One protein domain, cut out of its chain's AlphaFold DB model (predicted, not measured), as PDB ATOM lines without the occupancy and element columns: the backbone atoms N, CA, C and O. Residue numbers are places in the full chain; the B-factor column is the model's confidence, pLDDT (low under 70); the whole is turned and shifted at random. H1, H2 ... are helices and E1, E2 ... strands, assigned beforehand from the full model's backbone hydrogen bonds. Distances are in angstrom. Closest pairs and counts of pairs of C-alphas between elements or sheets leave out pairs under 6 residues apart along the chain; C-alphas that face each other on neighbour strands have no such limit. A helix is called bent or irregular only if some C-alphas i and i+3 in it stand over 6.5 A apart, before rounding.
ATOM      1  N   VAL A  94     191.903 295.691 170.907       85.25
ATOM      2  CA  VAL A  94     193.003 296.655 171.006       85.25
ATOM      3  C   VAL A  94     192.439 298.049 171.218       85.25
ATOM      4  O   VAL A  94     191.555 298.490 170.483       85.25
ATOM      5  N   PHE A  95     192.960 298.751 172.219       84.06
ATOM      6  CA  PHE A  95     192.529 300.098 172.571       84.06
ATOM      7  C   PHE A  95     193.709 301.059 172.590       84.06
ATOM      8  O   PHE A  95     194.807 300.684 172.997       84.06
ATOM      9  N   ALA A  96     193.451 302.300 172.190       83.94
ATOM     10  CA  ALA A  96     194.370 303.412 172.350       83.94
ATOM     11  C   ALA A  96     193.816 304.361 173.418       83.94
ATOM     12  O   ALA A  96     192.654 304.768 173.337       83.94
ATOM     13  N   VAL A  97     194.627 304.680 174.422       82.19
ATOM     14  CA  VAL A  97     194.259 305.538 175.557       82.19
ATOM     15  C   VAL A  97     195.243 306.694 175.653       82.19
ATOM     16  O   VAL A  97     196.436 306.516 175.427       82.19
ATOM     17  N   ASN A  98     194.759 307.893 175.975       83.62
ATOM     18  CA  ASN A  98     195.626 309.056 176.139       83.62
ATOM     19  C   ASN A  98     196.607 308.845 177.304       83.62
ATOM     20  O   ASN A  98     196.208 308.412 178.386       83.62
ATOM     21  N   ARG A  99     197.875 309.203 177.088       86.69
ATOM     22  CA  ARG A  99     198.926 309.150 178.105       86.69
ATOM     23  C   ARG A  99     198.556 309.850 179.412       86.69
ATOM     24  O   ARG A  99     198.750 309.272 180.471       86.69
ATOM     25  N   ALA A 100     197.950 311.033 179.347       85.88
ATOM     26  CA  ALA A 100     197.561 311.785 180.537       85.88
ATOM     27  C   ALA A 100     196.544 311.030 181.411       85.88
ATOM     28  O   ALA A 100     196.609 311.119 182.631       85.88
ATOM     29  N   ILE A 101     195.638 310.257 180.803       83.25
ATOM     30  CA  ILE A 101     194.639 309.467 181.536       83.25
ATOM     31  C   ILE A 101     195.314 308.312 182.277       83.25
ATOM     32  O   ILE A 101     194.999 308.050 183.435       83.25
ATOM     33  N   VAL A 102     196.254 307.624 181.628       82.94
ATOM     34  CA  VAL A 102     196.973 306.511 182.261       82.94
ATOM     35  C   VAL A 102     197.891 307.026 183.361       82.94
ATOM     36  O   VAL A 102     197.819 306.525 184.476       82.94
ATOM     37  N   ASP A 103     198.697 308.044 183.077       86.12
ATOM     38  CA  ASP A 103     199.740 308.501 183.998       86.12
ATOM     39  C   ASP A 103     199.139 309.222 185.213       86.12
ATOM     40  O   ASP A 103     199.482 308.899 186.346       86.12
ATOM     41  N   LYS A 104     198.203 310.159 184.995       85.62
ATOM     42  CA  LYS A 104     197.647 310.999 186.069       85.62
ATOM     43  C   LYS A 104     196.481 310.342 186.801       85.62
ATOM     44  O   LYS A 104     196.431 310.343 188.023       85.62
ATOM     45  N   ILE A 105     195.533 309.752 186.068       82.75
ATOM     46  CA  ILE A 105     194.307 309.216 186.684       82.75
ATOM     47  C   ILE A 105     194.526 307.780 187.145       82.75
ATOM     48  O   ILE A 105     194.348 307.475 188.321       82.75
ATOM     49  N   VAL A 106     194.893 306.888 186.218       79.31
ATOM     50  CA  VAL A 106     195.037 305.466 186.548       79.31
ATOM     51  C   VAL A 106     196.231 305.265 187.467       79.31
ATOM     52  O   VAL A 106     196.053 304.620 188.487       79.31
ATOM     53  N   GLY A 107     197.398 305.809 187.111       77.50
ATOM     54  CA  GLY A 107     198.675 305.678 187.814       77.50
ATOM     55  C   GLY A 107     198.863 306.609 189.012       77.50
ATOM     56  O   GLY A 107     199.662 306.279 189.882       77.50
ATOM     57  N   GLY A 108     198.143 307.729 189.069       81.56
ATOM     58  CA  GLY A 108     198.214 308.696 190.169       81.56
ATOM     59  C   GLY A 108     197.002 308.598 191.091       81.56
ATOM     60  O   GLY A 108     197.050 307.939 192.124       81.56
ATOM     61  N   LEU A 109     195.894 309.228 190.691       79.81
ATOM     62  CA  LEU A 109     194.720 309.471 191.541       79.81
ATOM     63  C   LEU A 109     194.038 308.220 192.128       79.81
ATOM     64  O   LEU A 109     193.331 308.332 193.124       79.81
ATOM     65  N   LEU A 110     194.180 307.049 191.499       74.62
ATOM     66  CA  LEU A 110     193.489 305.816 191.902       74.62
ATOM     67  C   LEU A 110     194.356 304.825 192.696       74.62
ATOM     68  O   LEU A 110     193.892 303.713 192.969       74.62
ATOM     69  N   PHE A 111     195.590 305.188 193.046       73.38
ATOM     70  CA  PHE A 111     196.475 304.360 193.866       73.38
ATOM     71  C   PHE A 111     196.640 304.939 195.270       73.38
ATOM     72  O   PHE A 111     196.911 306.127 195.426       73.38
ATOM     73  N   HIS A 112     196.524 304.080 196.286       65.12
ATOM     74  CA  HIS A 112     196.829 304.462 197.661       65.12
ATOM     75  C   HIS A 112     198.353 304.608 197.823       65.12
ATOM     76  O   HIS A 112     199.070 303.704 197.391       65.12
ATOM     77  N   PRO A 113     198.864 305.677 198.464       63.28
ATOM     78  CA  PRO A 113     200.301 305.856 198.707       63.28
ATOM     79  C   PRO A 113     200.943 304.678 199.459       63.28
ATOM     80  O   PRO A 113     202.062 304.284 199.150       63.28
ATOM     81  N   ASP A 114     200.200 304.080 200.394       60.31
ATOM     82  CA  ASP A 114     200.649 302.923 201.189       60.31
ATOM     83  C   ASP A 114     200.505 301.557 200.478       60.31
ATOM     84  O   ASP A 114     201.087 300.577 200.934       60.31
ATOM     85  N   ASP A 115     199.784 301.472 199.350       58.09
ATOM     86  CA  ASP A 115     199.683 300.237 198.541       58.09
ATOM     87  C   ASP A 115     200.882 300.073 197.580       58.09
ATOM     88  O   ASP A 115     200.909 299.172 196.732       58.09
ATOM     89  N   VAL A 116     201.875 300.966 197.666       54.00
ATOM     90  CA  VAL A 116     202.999 301.033 196.732       54.00
ATOM     91  C   VAL A 116     204.204 300.281 197.291       54.00
ATOM     92  O   VAL A 116     205.087 300.857 197.922       54.00
ATOM     93  N   ASP A 117     204.325 299.001 196.948       59.97
ATOM     94  CA  ASP A 117     205.631 298.568 196.463       59.97
ATOM     95  C   ASP A 117     205.721 298.938 194.967       59.97
ATOM     96  O   ASP A 117     204.748 298.843 194.213       59.97
ATOM     97  N   GLU A 118     206.887 299.401 194.504       59.62
ATOM     98  CA  GLU A 118     207.092 299.782 193.091       59.62
ATOM     99  C   GLU A 118     206.677 298.653 192.125       59.62
ATOM    100  O   GLU A 118     206.263 298.884 190.986       59.62
ATOM    101  N   LYS A 119     206.729 297.407 192.611       58.97
ATOM    102  CA  LYS A 119     206.334 296.196 191.893       58.97
ATOM    103  C   LYS A 119     204.821 296.101 191.670       58.97
ATOM    104  O   LYS A 119     204.426 295.706 190.572       58.97
ATOM    105  N   SER A 120     203.966 296.462 192.629       65.06
ATOM    106  CA  SER A 120     202.500 296.420 192.474       65.06
ATOM    107  C   SER A 120     201.987 297.518 191.556       65.06
ATOM    108  O   SER A 120     201.112 297.256 190.724       65.06
ATOM    109  N   HIS A 121     202.583 298.712 191.624       71.00
ATOM    110  CA  HIS A 121     202.268 299.817 190.714       71.00
ATOM    111  C   HIS A 121     202.654 299.482 189.265       71.00
ATOM    112  O   HIS A 121     201.805 299.498 188.367       71.00
ATOM    113  N   ALA A 122     203.894 299.021 189.050       71.12
ATOM    114  CA  ALA A 122     204.361 298.568 187.740       71.12
ATOM    115  C   ALA A 122     203.524 297.397 187.197       71.12
ATOM    116  O   ALA A 122     203.175 297.359 186.014       71.12
ATOM    117  N   LYS A 123     203.134 296.449 188.059       72.12
ATOM    118  CA  LYS A 123     202.263 295.327 187.685       72.12
ATOM    119  C   LYS A 123     200.879 295.802 187.250       72.12
ATOM    120  O   LYS A 123     200.349 295.282 186.265       72.12
ATOM    121  N   ALA A 124     200.301 296.787 187.927       67.81
ATOM    122  CA  ALA A 124     198.985 297.314 187.587       67.81
ATOM    123  C   ALA A 124     198.975 298.113 186.267       67.81
ATOM    124  O   ALA A 124     197.970 298.077 185.546       67.81
ATOM    125  N   LEU A 125     200.093 298.757 185.914       78.38
ATOM    126  CA  LEU A 125     200.275 299.470 184.644       78.38
ATOM    127  C   LEU A 125     200.860 298.608 183.508       78.38
ATOM    128  O   LEU A 125     200.839 299.030 182.356       78.38
ATOM    129  N   SER A 126     201.306 297.380 183.785       78.56
ATOM    130  CA  SER A 126     202.011 296.492 182.835       78.56
ATOM    131  C   SER A 126     201.311 296.246 181.491       78.56
ATOM    132  O   SER A 126     201.954 295.941 180.490       78.56
ATOM    133  N   SER A 127     199.983 296.360 181.454       75.75
ATOM    134  CA  SER A 127     199.179 296.134 180.245       75.75
ATOM    135  C   SER A 127     198.992 297.392 179.389       75.75
ATOM    136  O   SER A 127     198.464 297.302 178.279       75.75
ATOM    137  N   PHE A 128     199.398 298.557 179.899       84.06
ATOM    138  CA  PHE A 128     199.435 299.812 179.165       84.06
ATOM    139  C   PHE A 128     200.817 299.931 178.517       84.06
ATOM    140  O   PHE A 128     201.794 300.313 179.157       84.06
ATOM    141  N   VAL A 129     200.909 299.617 177.224       87.00
ATOM    142  CA  VAL A 129     202.176 299.690 176.483       87.00
ATOM    143  C   VAL A 129     202.331 301.084 175.870       87.00
ATOM    144  O   VAL A 129     201.488 301.467 175.055       87.00
ATOM    145  N   PRO A 130     203.362 301.868 176.232       85.50
ATOM    146  CA  PRO A 130     203.516 303.226 175.723       85.50
ATOM    147  C   PRO A 130     203.782 303.220 174.210       85.50
ATOM    148  O   PRO A 130     204.641 302.496 173.711       85.50
ATOM    149  N   GLN A 131     203.044 304.052 173.477       85.38
ATOM    150  CA  GLN A 131     203.192 304.318 172.046       85.38
ATOM    151  C   GLN A 131     203.090 305.831 171.798       85.38
ATOM    152  O   GLN A 131     202.041 306.365 171.437       85.38
ATOM    153  N   GLY A 132     204.197 306.545 172.026       83.25
ATOM    154  CA  GLY A 132     204.269 307.999 171.846       83.25
ATOM    155  C   GLY A 132     203.293 308.757 172.766       83.25
ATOM    156  O   GLY A 132     203.448 308.679 173.989       83.25
ATOM    157  N   PRO A 133     202.301 309.497 172.220       83.12
ATOM    158  CA  PRO A 133     201.337 310.268 173.016       83.12
ATOM    159  C   PRO A 133     200.213 309.417 173.639       83.12
ATOM    160  O   PRO A 133     199.347 309.951 174.337       83.12
ATOM    161  N   GLN A 134     200.174 308.112 173.364       87.00
ATOM    162  CA  GLN A 134     199.104 307.209 173.789       87.00
ATOM    163  C   GLN A 134     199.671 305.909 174.363       87.00
ATOM    164  O   GLN A 134     200.820 305.549 174.123       87.00
ATOM    165  N   TYR A 135     198.845 305.182 175.105       86.38
ATOM    166  CA  TYR A 135     199.082 303.804 175.501       86.38
ATOM    167  C   TYR A 135     198.231 302.865 174.657       86.38
ATOM    168  O   TYR A 135     197.038 303.103 174.450       86.38
ATOM    169  N   LYS A 136     198.838 301.767 174.214       88.44
ATOM    170  CA  LYS A 136     198.157 300.649 173.573       88.44
ATOM    171  C   LYS A 136     197.839 299.586 174.618       88.44
ATOM    172  O   LYS A 136     198.731 299.102 175.311       88.44
ATOM    173  N   ILE A 137     196.574 299.193 174.693       86.88
ATOM    174  CA  ILE A 137     196.083 298.132 175.577       86.88
ATOM    175  C   ILE A 137     195.582 296.986 174.711       86.88
ATOM    176  O   ILE A 137     194.878 297.212 173.728       86.88
ATOM    177  N   THR A 138     195.933 295.758 175.083       87.50
ATOM    178  CA  THR A 138     195.576 294.547 174.336       87.50
ATOM    179  C   THR A 138     194.847 293.565 175.252       87.50
ATOM    180  O   THR A 138     195.445 292.983 176.155       87.50
ATOM    181  N   ILE A 139     193.550 293.359 175.021       88.06
ATOM    182  CA  ILE A 139     192.705 292.437 175.785       88.06
ATOM    183  C   ILE A 139     192.549 291.131 175.009       88.06
ATOM    184  O   ILE A 139     191.763 291.034 174.068       88.06
ATOM    185  N   LYS A 140     193.286 290.107 175.453       85.75
ATOM    186  CA  LYS A 140     193.323 288.770 174.832       85.75
ATOM    187  C   LYS A 140     192.025 287.963 174.974       85.75
ATOM    188  O   LYS A 140     191.833 287.020 174.226       85.75
ATOM    189  N   ARG A 141     191.167 288.294 175.951       87.06
ATOM    190  CA  ARG A 141     189.891 287.594 176.230       87.06
ATOM    191  C   ARG A 141     188.710 288.581 176.262       87.06
ATOM    192  O   ARG A 141     188.304 289.002 177.352       87.06
ATOM    193  N   PRO A 142     188.200 289.011 175.097       88.06
ATOM    194  CA  PRO A 142     187.113 289.984 174.978       88.06
ATOM    195  C   PRO A 142     185.840 289.635 175.743       88.06
ATOM    196  O   PRO A 142     185.274 290.512 176.399       88.06
ATOM    197  N   SER A 143     185.366 288.389 175.674       87.38
ATOM    198  CA  SER A 143     184.113 288.001 176.334       87.38
ATOM    199  C   SER A 143     184.228 288.086 177.846       87.38
ATOM    200  O   SER A 143     183.308 288.574 178.503       87.38
ATOM    201  N   ARG A 144     185.393 287.715 178.391       90.31
ATOM    202  CA  ARG A 144     185.698 287.859 179.817       90.31
ATOM    203  C   ARG A 144     185.674 289.324 180.245       90.31
ATOM    204  O   ARG A 144     185.021 289.671 181.221       90.31
ATOM    205  N   PHE A 145     186.330 290.190 179.472       88.19
ATOM    206  CA  PHE A 145     186.331 291.635 179.704       88.19
ATOM    207  C   PHE A 145     184.916 292.228 179.665       88.19
ATOM    208  O   PHE A 145     184.510 292.927 180.591       88.19
ATOM    209  N   ARG A 146     184.128 291.918 178.630       89.25
ATOM    210  CA  ARG A 146     182.763 292.444 178.469       89.25
ATOM    211  C   ARG A 146     181.822 291.974 179.576       89.25
ATOM    212  O   ARG A 146     181.046 292.786 180.074       89.25
ATOM    213  N   LEU A 147     181.866 290.692 179.945       88.81
ATOM    214  CA  LEU A 147     181.026 290.155 181.016       88.81
ATOM    215  C   LEU A 147     181.399 290.778 182.363       88.81
ATOM    216  O   LEU A 147     180.520 291.291 183.048       88.81
ATOM    217  N   CYS A 148     182.695 290.852 182.675       88.94
ATOM    218  CA  CYS A 148     183.193 291.515 183.875       88.94
ATOM    219  C   CYS A 148     182.672 292.958 183.988       88.94
ATOM    220  O   CYS A 148     182.116 293.336 185.015       88.94
ATOM    221  N   LEU A 149     182.776 293.762 182.922       83.81
ATOM    222  CA  LEU A 149     182.266 295.138 182.934       83.81
ATOM    223  C   LEU A 149     180.743 295.217 183.079       83.81
ATOM    224  O   LEU A 149     180.231 296.154 183.684       83.81
ATOM    225  N   ARG A 150     180.006 294.243 182.540       83.44
ATOM    226  CA  ARG A 150     178.547 294.154 182.693       83.44
ATOM    227  C   ARG A 150     178.118 293.781 184.111       83.44
ATOM    228  O   ARG A 150     177.017 294.164 184.500       83.44
ATOM    229  N   LEU A 151     178.927 293.018 184.842       79.69
ATOM    230  CA  LEU A 151     178.690 292.695 186.250       79.69
ATOM    231  C   LEU A 151     178.987 293.914 187.131       79.69
ATOM    232  O   LEU A 151     178.130 294.325 187.912       79.69
ATOM    233  N   LEU A 152     180.127 294.575 186.905       76.88
ATOM    234  CA  LEU A 152     180.470 295.837 187.573       76.88
ATOM    235  C   LEU A 152     179.422 296.926 187.313       76.88
ATOM    236  O   LEU A 152     178.966 297.587 188.240       76.88
ATOM    237  N   GLY A 153     178.977 297.072 186.063       71.06
ATOM    238  CA  GLY A 153     177.935 298.031 185.683       71.06
ATOM    239  C   GLY A 153     176.563 297.755 186.310       71.06
ATOM    240  O   GLY A 153     175.707 298.632 186.284       71.06
ATOM    241  N   ARG A 154     176.351 296.563 186.885       77.88
ATOM    242  CA  ARG A 154     175.154 296.200 187.663       77.88
ATOM    243  C   ARG A 154     175.349 296.340 189.178       77.88
ATOM    244  O   ARG A 154     174.460 295.961 189.930       77.88
ATOM    245  N   GLY A 155     176.483 296.882 189.624       69.38
ATOM    246  CA  GLY A 155     176.764 297.148 191.035       69.38
ATOM    247  C   GLY A 155     177.470 296.014 191.781       69.38
ATOM    248  O   GLY A 155     177.597 296.092 193.000       69.38
ATOM    249  N   ALA A 156     177.953 294.974 191.091       71.94
ATOM    250  CA  ALA A 156     178.762 293.945 191.739       71.94
ATOM    251  C   ALA A 156     180.113 294.526 192.197       71.94
ATOM    252  O   ALA A 156     180.778 295.247 191.450       71.94
ATOM    253  N   SER A 157     180.551 294.182 193.412       77.69
ATOM    254  CA  SER A 157     181.895 294.530 193.894       77.69
ATOM    255  C   SER A 157     182.978 293.789 193.098       77.69
ATOM    256  O   SER A 157     182.679 292.842 192.368       77.69
ATOM    257  N   PHE A 158     184.253 294.175 193.231       79.00
ATOM    258  CA  PHE A 158     185.335 293.490 192.507       79.00
ATOM    259  C   PHE A 158     185.451 292.020 192.913       79.00
ATOM    260  O   PHE A 158     185.549 291.148 192.050       79.00
ATOM    261  N   ARG A 159     185.341 291.746 194.216       81.81
ATOM    262  CA  ARG A 159     185.309 290.389 194.768       81.81
ATOM    263  C   ARG A 159     184.095 289.601 194.288       81.81
ATOM    264  O   ARG A 159     184.243 288.479 193.826       81.81
ATOM    265  N   MET A 160     182.903 290.199 194.349       85.44
ATOM    266  CA  MET A 160     181.681 289.545 193.873       85.44
ATOM    267  C   MET A 160     181.759 289.253 192.374       85.44
ATOM    268  O   MET A 160     181.382 288.176 191.940       85.44
ATOM    269  N   THR A 161     182.295 290.185 191.586       87.88
ATOM    270  CA  THR A 161     182.502 289.996 190.148       87.88
ATOM    271  C   THR A 161     183.479 288.859 189.878       87.88
ATOM    272  O   THR A 161     183.198 288.039 189.017       87.88
ATOM    273  N   ALA A 162     184.598 288.780 190.606       90.06
ATOM    274  CA  ALA A 162     185.552 287.679 190.470       90.06
ATOM    275  C   ALA A 162     184.885 286.318 190.740       90.06
ATOM    276  O   ALA A 162     184.981 285.423 189.905       90.06
ATOM    277  N   ASN A 163     184.125 286.212 191.836       92.62
ATOM    278  CA  ASN A 163     183.388 284.995 192.180       92.62
ATOM    279  C   ASN A 163     182.352 284.638 191.104       92.62
ATOM    280  O   ASN A 163     182.381 283.536 190.579       92.62
ATOM    281  N   LEU A 164     181.523 285.595 190.674       93.81
ATOM    282  CA  LEU A 164     180.515 285.373 189.628       93.81
ATOM    283  C   LEU A 164     181.126 284.933 188.290       93.81
ATOM    284  O   LEU A 164     180.486 284.226 187.512       93.81
ATOM    285  N   MET A 165     182.346 285.375 187.980       92.94
ATOM    286  CA  MET A 165     183.063 284.946 186.780       92.94
ATOM    287  C   MET A 165     183.531 283.489 186.886       92.94
ATOM    288  O   MET A 165     183.488 282.776 185.881       92.94
ATOM    289  N   ASP A 166     183.946 283.048 188.076       90.81
ATOM    290  CA  ASP A 166     184.285 281.649 188.341       90.81
ATOM    291  C   ASP A 166     183.023 280.767 188.398       90.81
ATOM    292  O   ASP A 166     183.010 279.730 187.737       90.81
ATOM    293  N   ASP A 167     181.929 281.233 189.013       92.50
ATOM    294  CA  ASP A 167     180.617 280.566 188.976       92.50
ATOM    295  C   ASP A 167     180.145 280.394 187.520       92.50
ATOM    296  O   ASP A 167     179.722 279.321 187.099       92.50
ATOM    297  N   THR A 168     180.296 281.437 186.688       91.62
ATOM    298  CA  THR A 168     179.951 281.365 185.256       91.62
ATOM    299  C   THR A 168     180.773 280.295 184.539       91.62
ATOM    300  O   THR A 168     180.247 279.596 183.673       91.62
ATOM    301  N   ARG A 169     182.066 280.156 184.857       90.12
ATOM    302  CA  ARG A 169     182.904 279.091 184.288       90.12
ATOM    303  C   ARG A 169     182.395 277.719 184.722       90.12
ATOM    304  O   ARG A 169     182.327 276.832 183.879       90.12
ATOM    305  N   GLU A 170     182.083 277.545 185.999       90.31
ATOM    306  CA  GLU A 170     181.662 276.262 186.571       90.31
ATOM    307  C   GLU A 170     180.324 275.792 186.001       90.31
ATOM    308  O   GLU A 170     180.227 274.655 185.548       90.31
ATOM    309  N   GLU A 171     179.347 276.690 185.895       91.06
ATOM    310  CA  GLU A 171     178.018 276.369 185.363       91.06
ATOM    311  C   GLU A 171     178.008 276.157 183.841       91.06
ATOM    312  O   GLU A 171     177.244 275.348 183.318       91.06
ATOM    313  N   THR A 172     178.844 276.887 183.095       84.81
ATOM    314  CA  THR A 172     178.856 276.791 181.620       84.81
ATOM    315  C   THR A 172     179.869 275.788 181.078       84.81
ATOM    316  O   THR A 172     179.781 275.417 179.909       84.81
ATOM    317  N   GLY A 173     180.864 275.395 181.875       81.69
ATOM    318  CA  GLY A 173     182.020 274.614 181.428       81.69
ATOM    319  C   GLY A 173     182.978 275.374 180.497       81.69
ATOM    320  O   GLY A 173     183.952 274.798 180.021       81.69
ATOM    321  N   ILE A 174     182.737 276.664 180.225       80.44
ATOM    322  CA  ILE A 174     183.512 277.442 179.253       80.44
ATOM    323  C   ILE A 174     184.750 278.043 179.931       80.44
ATOM    324  O   ILE A 174     184.664 278.993 180.722       80.44
ATOM    325  N   GLY A 175     185.937 277.567 179.551       79.81
ATOM    326  CA  GLY A 175     187.212 277.930 180.176       79.81
ATOM    327  C   GLY A 175     187.587 279.410 180.026       79.81
ATOM    328  O   GLY A 175     188.315 279.965 180.858       79.81
ATOM    329  N   ARG A 176     187.047 280.102 179.012       82.06
ATOM    330  CA  ARG A 176     187.362 281.513 178.712       82.06
ATOM    331  C   ARG A 176     187.003 282.496 179.833       82.06
ATOM    332  O   ARG A 176     187.626 283.561 179.919       82.06
ATOM    333  N   TYR A 177     186.017 282.166 180.670       86.19
ATOM    334  CA  TYR A 177     185.590 283.004 181.797       86.19
ATOM    335  C   TYR A 177     186.460 282.815 183.044       86.19
ATOM    336  O   TYR A 177     186.536 283.719 183.874       86.19
ATOM    337  N   GLY A 178     187.214 281.716 183.109       82.88
ATOM    338  CA  GLY A 178     188.054 281.367 184.247       82.88
ATOM    339  C   GLY A 178     189.265 282.269 184.486       82.88
ATOM    340  O   GLY A 178     189.756 282.993 183.600       82.88
ATOM    341  N   GLY A 179     189.791 282.176 185.712       83.25
ATOM    342  CA  GLY A 179     191.012 282.865 186.134       83.25
ATOM    343  C   GLY A 179     190.826 284.381 186.186       83.25
ATOM    344  O   GLY A 179     191.722 285.133 185.787       83.25
ATOM    345  N   CYS A 180     189.632 284.827 186.578       87.56
ATOM    346  CA  CYS A 180     189.281 286.232 186.734       87.56
ATOM    347  C   CYS A 180     189.398 286.625 188.211       87.56
ATOM    348  O   CYS A 180     188.404 286.767 188.906       87.56
ATOM    349  N   SER A 181     190.629 286.791 188.699       86.12
ATOM    350  CA  SER A 181     190.849 287.241 190.076       86.12
ATOM    351  C   SER A 181     190.409 288.693 190.281       86.12
ATOM    352  O   SER A 181     190.288 289.462 189.323       86.12
ATOM    353  N   GLU A 182     190.267 289.110 191.540       78.94
ATOM    354  CA  GLU A 182     189.951 290.499 191.904       78.94
ATOM    355  C   GLU A 182     190.904 291.511 191.236       78.94
ATOM    356  O   GLU A 182     190.475 292.539 190.716       78.94
ATOM    357  N   GLY A 183     192.196 291.177 191.137       75.19
ATOM    358  CA  GLY A 183     193.181 292.002 190.431       75.19
ATOM    359  C   GLY A 183     192.923 292.126 188.923       75.19
ATOM    360  O   GLY A 183     193.156 293.190 188.346       75.19
ATOM    361  N   VAL A 184     192.407 291.075 188.275       81.38
ATOM    362  CA  VAL A 184     192.002 291.108 186.856       81.38
ATOM    363  C   VAL A 184     190.754 291.970 186.676       81.38
ATOM    364  O   VAL A 184     190.693 292.754 185.728       81.38
ATOM    365  N   VAL A 185     189.791 291.876 187.595       78.31
ATOM    366  CA  VAL A 185     188.587 292.720 187.606       78.31
ATOM    367  C   VAL A 185     188.966 294.195 187.755       78.31
ATOM    368  O   VAL A 185     188.564 295.023 186.936       78.31
ATOM    369  N   ALA A 186     189.818 294.517 188.732       73.94
ATOM    370  CA  ALA A 186     190.339 295.866 188.935       73.94
ATOM    371  C   ALA A 186     191.099 296.377 187.699       73.94
ATOM    372  O   ALA A 186     190.947 297.528 187.291       73.94
ATOM    373  N   HIS A 187     191.894 295.518 187.053       77.81
ATOM    374  CA  HIS A 187     192.562 295.854 185.800       77.81
ATOM    375  C   HIS A 187     191.559 296.188 184.681       77.81
ATOM    376  O   HIS A 187     191.692 297.222 184.028       77.81
ATOM    377  N   TYR A 188     190.521 295.373 184.482       80.88
ATOM    378  CA  TYR A 188     189.483 295.636 183.480       80.88
ATOM    379  C   TYR A 188     188.699 296.922 183.756       80.88
ATOM    380  O   TYR A 188     188.422 297.668 182.813       80.88
ATOM    381  N   ALA A 189     188.428 297.239 185.024       76.62
ATOM    382  CA  ALA A 189     187.841 298.519 185.412       76.62
ATOM    383  C   ALA A 189     188.735 299.709 185.000       76.62
ATOM    384  O   ALA A 189     188.252 300.649 184.368       76.62
ATOM    385  N   ARG A 190     190.053 299.638 185.250       75.56
ATOM    386  CA  ARG A 190     191.023 300.672 184.824       75.56
ATOM    387  C   ARG A 190     191.074 300.841 183.304       75.56
ATOM    388  O   ARG A 190     191.106 301.964 182.806       75.56
ATOM    389  N   VAL A 191     191.046 299.738 182.554       74.81
ATOM    390  CA  VAL A 191     191.011 299.780 181.080       74.81
ATOM    391  C   VAL A 191     189.737 300.461 180.580       74.81
ATOM    392  O   VAL A 191     189.796 301.242 179.632       74.81
ATOM    393  N   GLN A 192     188.592 300.201 181.217       76.62
ATOM    394  CA  GLN A 192     187.337 300.858 180.866       76.62
ATOM    395  C   GLN A 192     187.371 302.362 181.160       76.62
ATOM    396  O   GLN A 192     186.939 303.138 180.309       76.62
ATOM    397  N   LEU A 193     187.945 302.782 182.293       69.31
ATOM    398  CA  LEU A 193     188.145 304.202 182.616       69.31
ATOM    399  C   LEU A 193     188.990 304.920 181.555       69.31
ATOM    400  O   LEU A 193     188.645 306.022 181.134       69.31
ATOM    401  N   GLY A 194     190.042 304.267 181.051       63.88
ATOM    402  CA  GLY A 194     190.885 304.803 179.980       63.88
ATOM    403  C   GLY A 194     190.167 305.039 178.643       63.88
ATOM    404  O   GLY A 194     190.631 305.827 177.822       63.88
ATOM    405  N   ARG A 195     189.044 304.357 178.389       66.75
ATOM    406  CA  ARG A 195     188.345 304.385 177.089       66.75
ATOM    407  C   ARG A 195     187.296 305.482 176.958       66.75
ATOM    408  O   ARG A 195     186.886 305.786 175.837       66.75
ATOM    409  N   SER A 196     186.808 306.020 178.065       59.00
ATOM    410  CA  SER A 196     185.647 306.906 178.066       59.00
ATOM    411  C   SER A 196     185.965 308.260 177.407       59.00
ATOM    412  O   SER A 196     186.982 308.882 177.706       59.00
TER     413      SER A 196
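This is residues 94 to 196 of the 534 residues of an uncharacterized protein of Phytophthora sojae (strain P6497) (UniProt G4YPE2). A small three-stranded sheet covers one end of a group of helices, with H1 and H5 under one of its faces; from there H5 runs through the middle of the domain to meet H4 near the first residues of both, as a wide V, and H3 stands in the opening of that V. H2 lies near H1 and H5, away from H3 and H4, and residues 113 to 120, of which 118 to 120 belong to H2, stick out. The printed part has 103 residues with five named helices and three named strands, in the order E1 H1 H2 E2 E3 H3 H4 H5, and the sheet runs E1 E3 E2, antiparallel throughout. The class is mixed, helices and strands, and the whole is compact, with a radius of gyration of the C-alphas of 14.2 A and spans of 42 by 31 by 24 A.

The sheet's longest strand, E3, takes residues 134 to 139 and is 16.2 A long. E1, residues 94 to 98, measures 13.7 A and begins at C-alpha 94 at (193.003, 296.655, 171.006). E2, residues 128 to 131, is 9.2 A long. H1, residues 99 to 109, measures 14.1 A; it is neither bent nor irregular, but only just: C-alphas 106 and 109 are 6.4 A apart. H5 takes residues 182 to 195, 20.4 A, and ends at C-alpha 195 at (188.345, 304.385, 177.089). H2, residues 118 to 125, measures 10.9 A, and H3, residues 142 to 152, 15.4 A. H4, residues 158 to 172, is the longest helix at 21.0 A and begins at C-alpha 158 at (185.335, 293.490, 192.507).

E3 is the inner strand, between the edge strands E1 and E2. E1 and E3 are antiparallel at 151 degrees, with N 95 and O 137 within hydrogen-bond range at 2.9 A and N 135 and O 97 at 2.8 A. E2 and E3 form a hairpin, with N 131 and O 134 at 2.8 A. E1, H1 H2 and E2 make a split strand-helix-strand unit, two strands of one sheet joined through helices and not neighbours, with E3 between them in the sheet, and its crossover is right-handed. H1 and H5 are on the same face of the sheet, two layers of sheet and helices. H5 lies over E1 and E3 at a height over the sheet of 10.7 A, slantwise to the strands at 56 degrees to E1 on the local plane. H1, at a height of 11.1 A, lies over E3 and only just stands up from the sheet, its line rising 41 degrees. H5 is the hub, touching three helices. It touches H1 with residues 190 to 194 alone, at a steep tilt of 46 degrees, opposite ways; the closest C-alphas, of Ile 101 and Gly 194, are 6.2 A apart. H3 and H5 touch about perpendicular, at 86 degrees, closest at the C-alphas of Phe 145 and Tyr 188, 6.3 A. Residues 158 to 162 of H4 touch residues 182 to 186 of H5, about perpendicular at 74 degrees, with the C-alphas of Ala 162 and Glu 182 closest at 5.4 A. H3 and H4 touch at a steep tilt of 52 degrees, opposite ways, closest at the C-alphas of Leu 151 and Thr 161, 6.1 A. H2 is close to H5 but not clearly touching, with the C-alphas of Ala 124 and His 187 closest at 6.8 A. H1 and H4 are apart. In H2, H3, H4 and H5 every O i to N i+4 pair is within hydrogen-bond range; in H1, 6 of 7 are.

The C-alphas of Gly 132 and Glu 171, the two farthest apart, are 43.3 A from each other. The printed part has no cut and no long link. The mean pLDDT of the printed part is 80.1; it is under 70 at residues 112 to 120, 124, 155 and 193 to 196.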